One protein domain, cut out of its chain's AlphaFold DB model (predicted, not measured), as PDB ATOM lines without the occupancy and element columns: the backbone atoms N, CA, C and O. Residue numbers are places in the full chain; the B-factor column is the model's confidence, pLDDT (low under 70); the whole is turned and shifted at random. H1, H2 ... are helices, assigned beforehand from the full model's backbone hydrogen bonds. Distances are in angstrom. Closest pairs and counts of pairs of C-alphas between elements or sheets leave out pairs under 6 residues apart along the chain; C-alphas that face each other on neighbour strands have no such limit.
ATOM      1  N   ALA A 217      18.454  21.173 -26.878       45.53
ATOM      2  CA  ALA A 217      18.896  19.943 -27.545       45.53
ATOM      3  C   ALA A 217      18.955  20.121 -29.076       45.53
ATOM      4  O   ALA A 217      19.952  19.783 -29.710       45.53
ATOM      5  N   VAL A 218      17.944  20.776 -29.653       51.16
ATOM      6  CA  VAL A 218      17.857  21.121 -31.083       51.16
ATOM      7  C   VAL A 218      18.957  22.107 -31.508       51.16
ATOM      8  O   VAL A 218      19.595  21.973 -32.558       51.16
ATOM      9  N   ILE A 219      19.250  23.106 -30.672       53.25
ATOM     10  CA  ILE A 219      20.344  24.060 -30.891       53.25
ATOM     11  C   ILE A 219      21.701  23.343 -30.820       53.25
ATOM     12  O   ILE A 219      22.578  23.616 -31.639       53.25
ATOM     13  N   LYS A 220      21.875  22.385 -29.905       50.88
ATOM     14  CA  LYS A 220      23.107  21.594 -29.787       50.88
ATOM     15  C   LYS A 220      23.326  20.686 -31.006       50.88
ATOM     16  O   LYS A 220      24.435  20.650 -31.540       50.88
ATOM     17  N   LEU A 221      22.270  20.055 -31.526       54.50
ATOM     18  CA  LEU A 221      22.317  19.264 -32.762       54.50
ATOM     19  C   LEU A 221      22.577  20.110 -34.008       54.50
ATOM     20  O   LEU A 221      23.399  19.742 -34.846       54.50
ATOM     21  N   SER A 222      21.936  21.272 -34.132       53.62
ATOM     22  CA  SER A 222      22.193  22.198 -35.243       53.62
ATOM     23  C   SER A 222      23.603  22.806 -35.194       53.62
ATOM     24  O   SER A 222      24.208  23.032 -36.248       53.62
ATOM     25  N   GLN A 223      24.183  22.988 -34.001       55.06
ATOM     26  CA  GLN A 223      25.598  23.332 -33.822       55.06
ATOM     27  C   GLN A 223      26.534  22.185 -34.232       55.06
ATOM     28  O   GLN A 223      27.516  22.451 -34.922       55.06
ATOM     29  N   LEU A 224      26.215  20.923 -33.916       54.19
ATOM     30  CA  LEU A 224      26.972  19.749 -34.384       54.19
ATOM     31  C   LEU A 224      26.856  19.538 -35.903       54.19
ATOM     32  O   LEU A 224      27.845  19.218 -36.559       54.19
ATOM     33  N   LEU A 225      25.683  19.785 -36.495       51.84
ATOM     34  CA  LEU A 225      25.477  19.779 -37.951       51.84
ATOM     35  C   LEU A 225      26.243  20.916 -38.649       51.84
ATOM     36  O   LEU A 225      26.706  20.744 -39.779       51.84
ATOM     37  N   SER A 226      26.408  22.062 -37.979       50.56
ATOM     38  CA  SER A 226      27.207  23.193 -38.471       50.56
ATOM     39  C   SER A 226      28.712  22.921 -38.337       50.56
ATOM     40  O   SER A 226      29.450  23.096 -39.306       50.56
ATOM     41  N   GLN A 227      29.159  22.365 -37.207       44.09
ATOM     42  CA  GLN A 227      30.542  21.908 -37.010       44.09
ATOM     43  C   GLN A 227      30.910  20.756 -37.956       44.09
ATOM     44  O   GLN A 227      32.024  20.728 -38.477       44.09
ATOM     45  N   GLN A 238      34.711  10.410 -34.035       77.94
ATOM     46  CA  GLN A 238      34.495   8.967 -34.035       77.94
ATOM     47  C   GLN A 238      32.989   8.684 -34.114       77.94
ATOM     48  O   GLN A 238      32.208   9.208 -33.324       77.94
ATOM     49  N   ARG A 239      32.570   7.828 -35.058       85.31
ATOM     50  CA  ARG A 239      31.161   7.437 -35.293       85.31
ATOM     51  C   ARG A 239      30.420   7.071 -33.997       85.31
ATOM     52  O   ARG A 239      29.260   7.424 -33.831       85.31
ATOM     53  N   THR A 240      31.112   6.420 -33.066       85.62
ATOM     54  CA  THR A 240      30.599   6.043 -31.743       85.62
ATOM     55  C   THR A 240      30.244   7.245 -30.866       85.62
ATOM     56  O   THR A 240      29.226   7.219 -30.184       85.62
ATOM     57  N   GLU A 241      31.045   8.310 -30.893       88.25
ATOM     58  CA  GLU A 241      30.820   9.523 -30.098       88.25
ATOM     59  C   GLU A 241      29.565  10.266 -30.569       88.25
ATOM     60  O   GLU A 241      28.741  10.675 -29.753       88.25
ATOM     61  N   VAL A 242      29.356  10.328 -31.891       91.31
ATOM     62  CA  VAL A 242      28.119  10.867 -32.480       91.31
ATOM     63  C   VAL A 242      26.907  10.069 -32.003       91.31
ATOM     64  O   VAL A 242      25.933  10.663 -31.553       91.31
ATOM     65  N   VAL A 243      26.978   8.732 -32.054       91.25
ATOM     66  CA  VAL A 243      25.889   7.837 -31.624       91.25
ATOM     67  C   VAL A 243      25.565   8.009 -30.136       91.25
ATOM     68  O   VAL A 243      24.392   8.056 -29.775       91.25
ATOM     69  N   LEU A 244      26.576   8.142 -29.274       90.88
ATOM     70  CA  LEU A 244      26.373   8.380 -27.841       90.88
ATOM     71  C   LEU A 244      25.754   9.756 -27.564       90.88
ATOM     72  O   LEU A 244      24.875   9.858 -26.710       90.88
ATOM     73  N   SER A 245      26.159  10.794 -28.305       91.31
ATOM     74  CA  SER A 245      25.580  12.137 -28.174       91.31
ATOM     75  C   SER A 245      24.093  12.145 -28.527       91.31
ATOM     76  O   SER A 245      23.276  12.586 -27.721       91.31
ATOM     77  N   VAL A 246      23.729  11.605 -29.698       93.25
ATOM     78  CA  VAL A 246      22.321  11.565 -30.135       93.25
ATOM     79  C   VAL A 246      21.465  10.656 -29.251       93.25
ATOM     80  O   VAL A 246      20.284  10.927 -29.043       93.25
ATOM     81  N   LEU A 247      22.046   9.586 -28.695       91.50
ATOM     82  CA  LEU A 247      21.368   8.728 -27.725       91.50
ATOM     83  C   LEU A 247      21.040   9.501 -26.440       91.50
ATOM     84  O   LEU A 247      19.924   9.382 -25.941       91.50
ATOM     85  N   GLY A 248      21.974  10.315 -25.938       88.94
ATOM     86  CA  GLY A 248      21.752  11.156 -24.760       88.94
ATOM     87  C   GLY A 248      20.616  12.166 -24.954       88.94
ATOM     88  O   GLY A 248      19.783  12.340 -24.070       88.94
ATOM     89  N   GLU A 249      20.516  12.777 -26.133       89.12
ATOM     90  CA  GLU A 249      19.432  13.719 -26.453       89.12
ATOM     91  C   GLU A 249      18.075  13.024 -26.598       89.12
ATOM     92  O   GLU A 249      17.057  13.531 -26.121       89.12
ATOM     93  N   LEU A 250      18.043  11.829 -27.201       90.62
ATOM     94  CA  LEU A 250      16.835  11.003 -27.227       90.62
ATOM     95  C   LEU A 250      16.393  10.622 -25.809       90.62
ATOM     96  O   LEU A 250      15.196  10.637 -25.528       90.62
ATOM     97  N   GLN A 251      17.335  10.302 -24.917       92.06
ATOM     98  CA  GLN A 251      17.057   9.984 -23.514       92.06
ATOM     99  C   GLN A 251      16.491  11.191 -22.761       92.06
ATOM    100  O   GLN A 251      15.452  11.055 -22.116       92.06
ATOM    101  N   GLU A 252      17.087  12.377 -22.900       88.06
ATOM    102  CA  GLU A 252      16.572  13.610 -22.287       88.06
ATOM    103  C   GLU A 252      15.154  13.939 -22.784       88.06
ATOM    104  O   GLU A 252      14.257  14.254 -22.000       88.06
ATOM    105  N   ALA A 253      14.892  13.761 -24.082       88.81
ATOM    106  CA  ALA A 253      13.568  13.987 -24.654       88.81
ATOM    107  C   ALA A 253      12.492  13.009 -24.136       88.81
ATOM    108  O   ALA A 253      11.296  13.305 -24.244       88.81
ATOM    109  N   THR A 254      12.868  11.863 -23.545       88.06
ATOM    110  CA  THR A 254      11.890  10.931 -22.950       88.06
ATOM    111  C   THR A 254      11.214  11.476 -21.690       88.06
ATOM    112  O   THR A 254      10.075  11.071 -21.416       88.06
ATOM    113  N   GLU A 255      11.853  12.421 -20.983       81.19
ATOM    114  CA  GLU A 255      11.331  13.080 -19.773       81.19
ATOM    115  C   GLU A 255      10.076  13.921 -20.058       81.19
ATOM    116  O   GLU A 255       9.265  14.179 -19.167       81.19
ATOM    117  N   CYS A 256       9.881  14.329 -21.314       77.69
ATOM    118  CA  CYS A 256       8.722  15.100 -21.738       77.69
ATOM    119  C   CYS A 256       7.442  14.245 -21.759       77.69
ATOM    120  O   CYS A 256       7.449  13.051 -22.084       77.69
ATOM    121  N   VAL A 257       6.296  14.868 -21.470       75.12
ATOM    122  CA  VAL A 257       4.988  14.205 -21.580       75.12
ATOM    123  C   VAL A 257       4.647  13.992 -23.060       75.12
ATOM    124  O   VAL A 257       4.688  14.927 -23.852       75.12
ATOM    125  N   GLY A 258       4.289  12.760 -23.435       73.81
ATOM    126  CA  GLY A 258       4.003  12.392 -24.829       73.81
ATOM    127  C   GLY A 258       5.252  12.060 -25.658       73.81
ATOM    128  O   GLY A 258       6.320  11.796 -25.103       73.81
ATOM    129  N   LEU A 259       5.091  12.010 -26.987       84.62
ATOM    130  CA  LEU A 259       6.153  11.680 -27.953       84.62
ATOM    131  C   LEU A 259       6.582  12.864 -28.831       84.62
ATOM    132  O   LEU A 259       7.491  12.702 -29.641       84.62
ATOM    133  N   ASP A 260       5.962  14.038 -28.712       86.38
ATOM    134  CA  ASP A 260       6.196  15.145 -29.652       86.38
ATOM    135  C   ASP A 260       7.633  15.677 -29.571       86.38
ATOM    136  O   ASP A 260       8.298  15.813 -30.597       86.38
ATOM    137  N   ALA A 261       8.148  15.885 -28.355       88.00
ATOM    138  CA  ALA A 261       9.547  16.245 -28.114       88.00
ATOM    139  C   ALA A 261      10.514  15.197 -28.688       88.00
ATOM    140  O   ALA A 261      11.430  15.528 -29.437       88.00
ATOM    141  N   LEU A 262      10.248  13.920 -28.407       90.25
ATOM    142  CA  LEU A 262      11.064  12.802 -28.875       90.25
ATOM    143  C   LEU A 262      11.025  12.660 -30.408       90.25
ATOM    144  O   LEU A 262      12.029  12.325 -31.028       90.25
ATOM    145  N   THR A 263       9.887  12.973 -31.033       92.38
ATOM    146  CA  THR A 263       9.724  12.962 -32.493       92.38
ATOM    147  C   THR A 263      10.502  14.103 -33.150       92.38
ATOM    148  O   THR A 263      11.117  13.875 -34.188       92.38
ATOM    149  N   LYS A 264      10.523  15.307 -32.551       91.19
ATOM    150  CA  LYS A 264      11.351  16.430 -33.034       91.19
ATOM    151  C   LYS A 264      12.835  16.047 -33.039       91.19
ATOM    152  O   LYS A 264      13.470  16.130 -34.085       91.19
ATOM    153  N   VAL A 265      13.339  15.531 -31.914       92.75
ATOM    154  CA  VAL A 265      14.732  15.062 -31.800       92.75
ATOM    155  C   VAL A 265      15.011  13.936 -32.799       92.75
ATOM    156  O   VAL A 265      16.021  13.967 -33.491       92.75
ATOM    157  N   ALA A 266      14.095  12.980 -32.975       94.00
ATOM    158  CA  ALA A 266      14.277  11.882 -33.927       94.00
ATOM    159  C   ALA A 266      14.473  12.344 -35.384       94.00
ATOM    160  O   ALA A 266      15.264  11.734 -36.103       94.00
ATOM    161  N   VAL A 267      13.797  13.415 -35.821       93.38
ATOM    162  CA  VAL A 267      14.001  14.000 -37.162       93.38
ATOM    163  C   VAL A 267      15.428  14.526 -37.321       93.38
ATOM    164  O   VAL A 267      16.035  14.371 -38.380       93.38
ATOM    165  N   GLU A 268      15.986  15.129 -36.278       91.44
ATOM    166  CA  GLU A 268      17.347  15.666 -36.305       91.44
ATOM    167  C   GLU A 268      18.389  14.554 -36.225       91.44
ATOM    168  O   GLU A 268      19.347  14.552 -36.996       91.44
ATOM    169  N   VAL A 269      18.155  13.541 -35.388       92.81
ATOM    170  CA  VAL A 269      19.000  12.343 -35.322       92.81
ATOM    171  C   VAL A 269      19.032  11.612 -36.666       92.81
ATOM    172  O   VAL A 269      20.105  11.185 -37.096       92.81
ATOM    173  N   GLU A 270      17.902  11.503 -37.378       92.56
ATOM    174  CA  GLU A 270      17.871  10.942 -38.737       92.56
ATOM    175  C   GLU A 270      18.802  11.721 -39.682       92.56
ATOM    176  O   GLU A 270      19.568  11.112 -40.431       92.56
ATOM    177  N   GLN A 271      18.802  13.056 -39.608       91.50
ATOM    178  CA  GLN A 271      19.671  13.913 -40.423       91.50
ATOM    179  C   GLN A 271      21.152  13.780 -40.048       91.50
ATOM    180  O   GLN A 271      22.002  13.729 -40.939       91.50
ATOM    181  N   VAL A 272      21.469  13.690 -38.754       92.06
ATOM    182  CA  VAL A 272      22.841  13.524 -38.241       92.06
ATOM    183  C   VAL A 272      23.416  12.159 -38.617       92.06
ATOM    184  O   VAL A 272      24.592  12.059 -38.969       92.06
ATOM    185  N   LEU A 273      22.599  11.101 -38.583       90.81
ATOM    186  CA  LEU A 273      23.023   9.736 -38.905       90.81
ATOM    187  C   LEU A 273      22.961   9.403 -40.407       90.81
ATOM    188  O   LEU A 273      23.531   8.392 -40.829       90.81
ATOM    189  N   ALA A 274      22.310  10.229 -41.234       88.31
ATOM    190  CA  ALA A 274      22.189  10.018 -42.680       88.31
ATOM    191  C   ALA A 274      23.534   9.870 -43.435       88.31
ATOM    192  O   ALA A 274      23.605   9.001 -44.309       88.31
ATOM    193  N   PRO A 275      24.609  10.628 -43.122       89.81
ATOM    194  CA  PRO A 275      25.915  10.473 -43.776       89.81
ATOM    195  C   PRO A 275      26.618   9.151 -43.438       89.81
ATOM    196  O   PRO A 275      27.475   8.683 -44.187       89.81
ATOM    197  N   PHE A 276      26.276   8.536 -42.305       87.38
ATOM    198  CA  PHE A 276      26.880   7.290 -41.856       87.38
ATOM    199  C   PHE A 276      26.139   6.107 -42.482       87.38
ATOM    200  O   PHE A 276      25.127   5.642 -41.966       87.38
ATOM    201  N   HIS A 277      26.631   5.591 -43.605       86.88
ATOM    202  CA  HIS A 277      26.004   4.434 -44.243       86.88
ATOM    203  C   HIS A 277      26.160   3.157 -43.398       86.88
ATOM    204  O   HIS A 277      27.179   2.950 -42.726       86.88
ATOM    205  N   LEU A 278      25.121   2.316 -43.409       87.50
ATOM    206  CA  LEU A 278      25.125   0.988 -42.792       87.50
ATOM    207  C   LEU A 278      25.646  -0.066 -43.789       87.50
ATOM    208  O   LEU A 278      25.454   0.103 -44.997       87.50
TER     209      LEU A 278
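What this domain is: This is residues 217 to 227 and 238 to 278 of the 915 residues of the protein "Vertnin" of Onychostoma macrolepis (UniProt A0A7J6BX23). Three nearly parallel helix lines make a small up-and-down bundle, in which each helix runs against the one before it in the chain and the three centres form a triangle. H2 and H3 are a helical hairpin, H1 packs side by side on H3 along with it, and the turn at residues 255 to 260 sticks out at one end. The printed part has 52 residues, with three named helices in the order H1, H2, H3 and no named strand; the class is all helix, with 41 residues in the helices. The whole is compact, with a radius of gyration of the C-alphas of 10.9 A, and its C-alphas span 32 by 22 by 15 A.

How they stand to each other: H1, residues 217 to 227, touches H3, residues 260 to 273, and the two run the same way at a shallow tilt of 14 degrees. Their closest C-alphas, those of Leu 225 and Val 272, are 6.8 A apart. H1 is close to but not clearly touching H2, residues 239 to 254: the closest C-alphas, those of Ala 217 and Glu 249, are 6.3 A apart. H1 and H2 run opposite ways at a shallow tilt of 20 degrees. H2 touches H3 in a helical hairpin, opposite ways at a shallow tilt of 8 degrees. Their closest C-alphas, those of Ala 253 and Leu 262, are 5.0 A apart, and their centres are 10.4 A apart. In H1, H2 and H3 every pair of backbone O of residue i and N of residue i+4 is within hydrogen-bond range.

Where its parts are: H1 runs from Ala 217, with its C-alpha at (18.896, 19.943, -27.545), to Gln 227, over 15.1 A from first to last C-alpha. H2, the longest helix with 16 residues, runs from Arg 239, with its C-alpha at (31.161, 7.437, -35.293), to Thr 254, over 23.2 A. H3 runs from Asp 260 to Leu 273, over 20.0 A, and its last C-alpha is at (23.023, 9.736, -38.905). Residues 274 to 278 follow H3.

The domain as a whole: The two C-alphas farthest apart, those of Gln 238 and Val 257, are 32.5 A apart. Residues 228 to 237 are not printed, and across this cut, in the link from H1 to H2, C-alphas 227 and 238 are 13.9 A apart. The link from H2 to H3 is tight, with 5 residues. Residues 255 to 260, of which 260 belongs to H3, stand free. The mean pLDDT of the printed part is 80.6; residues 217 to 227, which make up H1, are under 70, and the mean of H1 is 51.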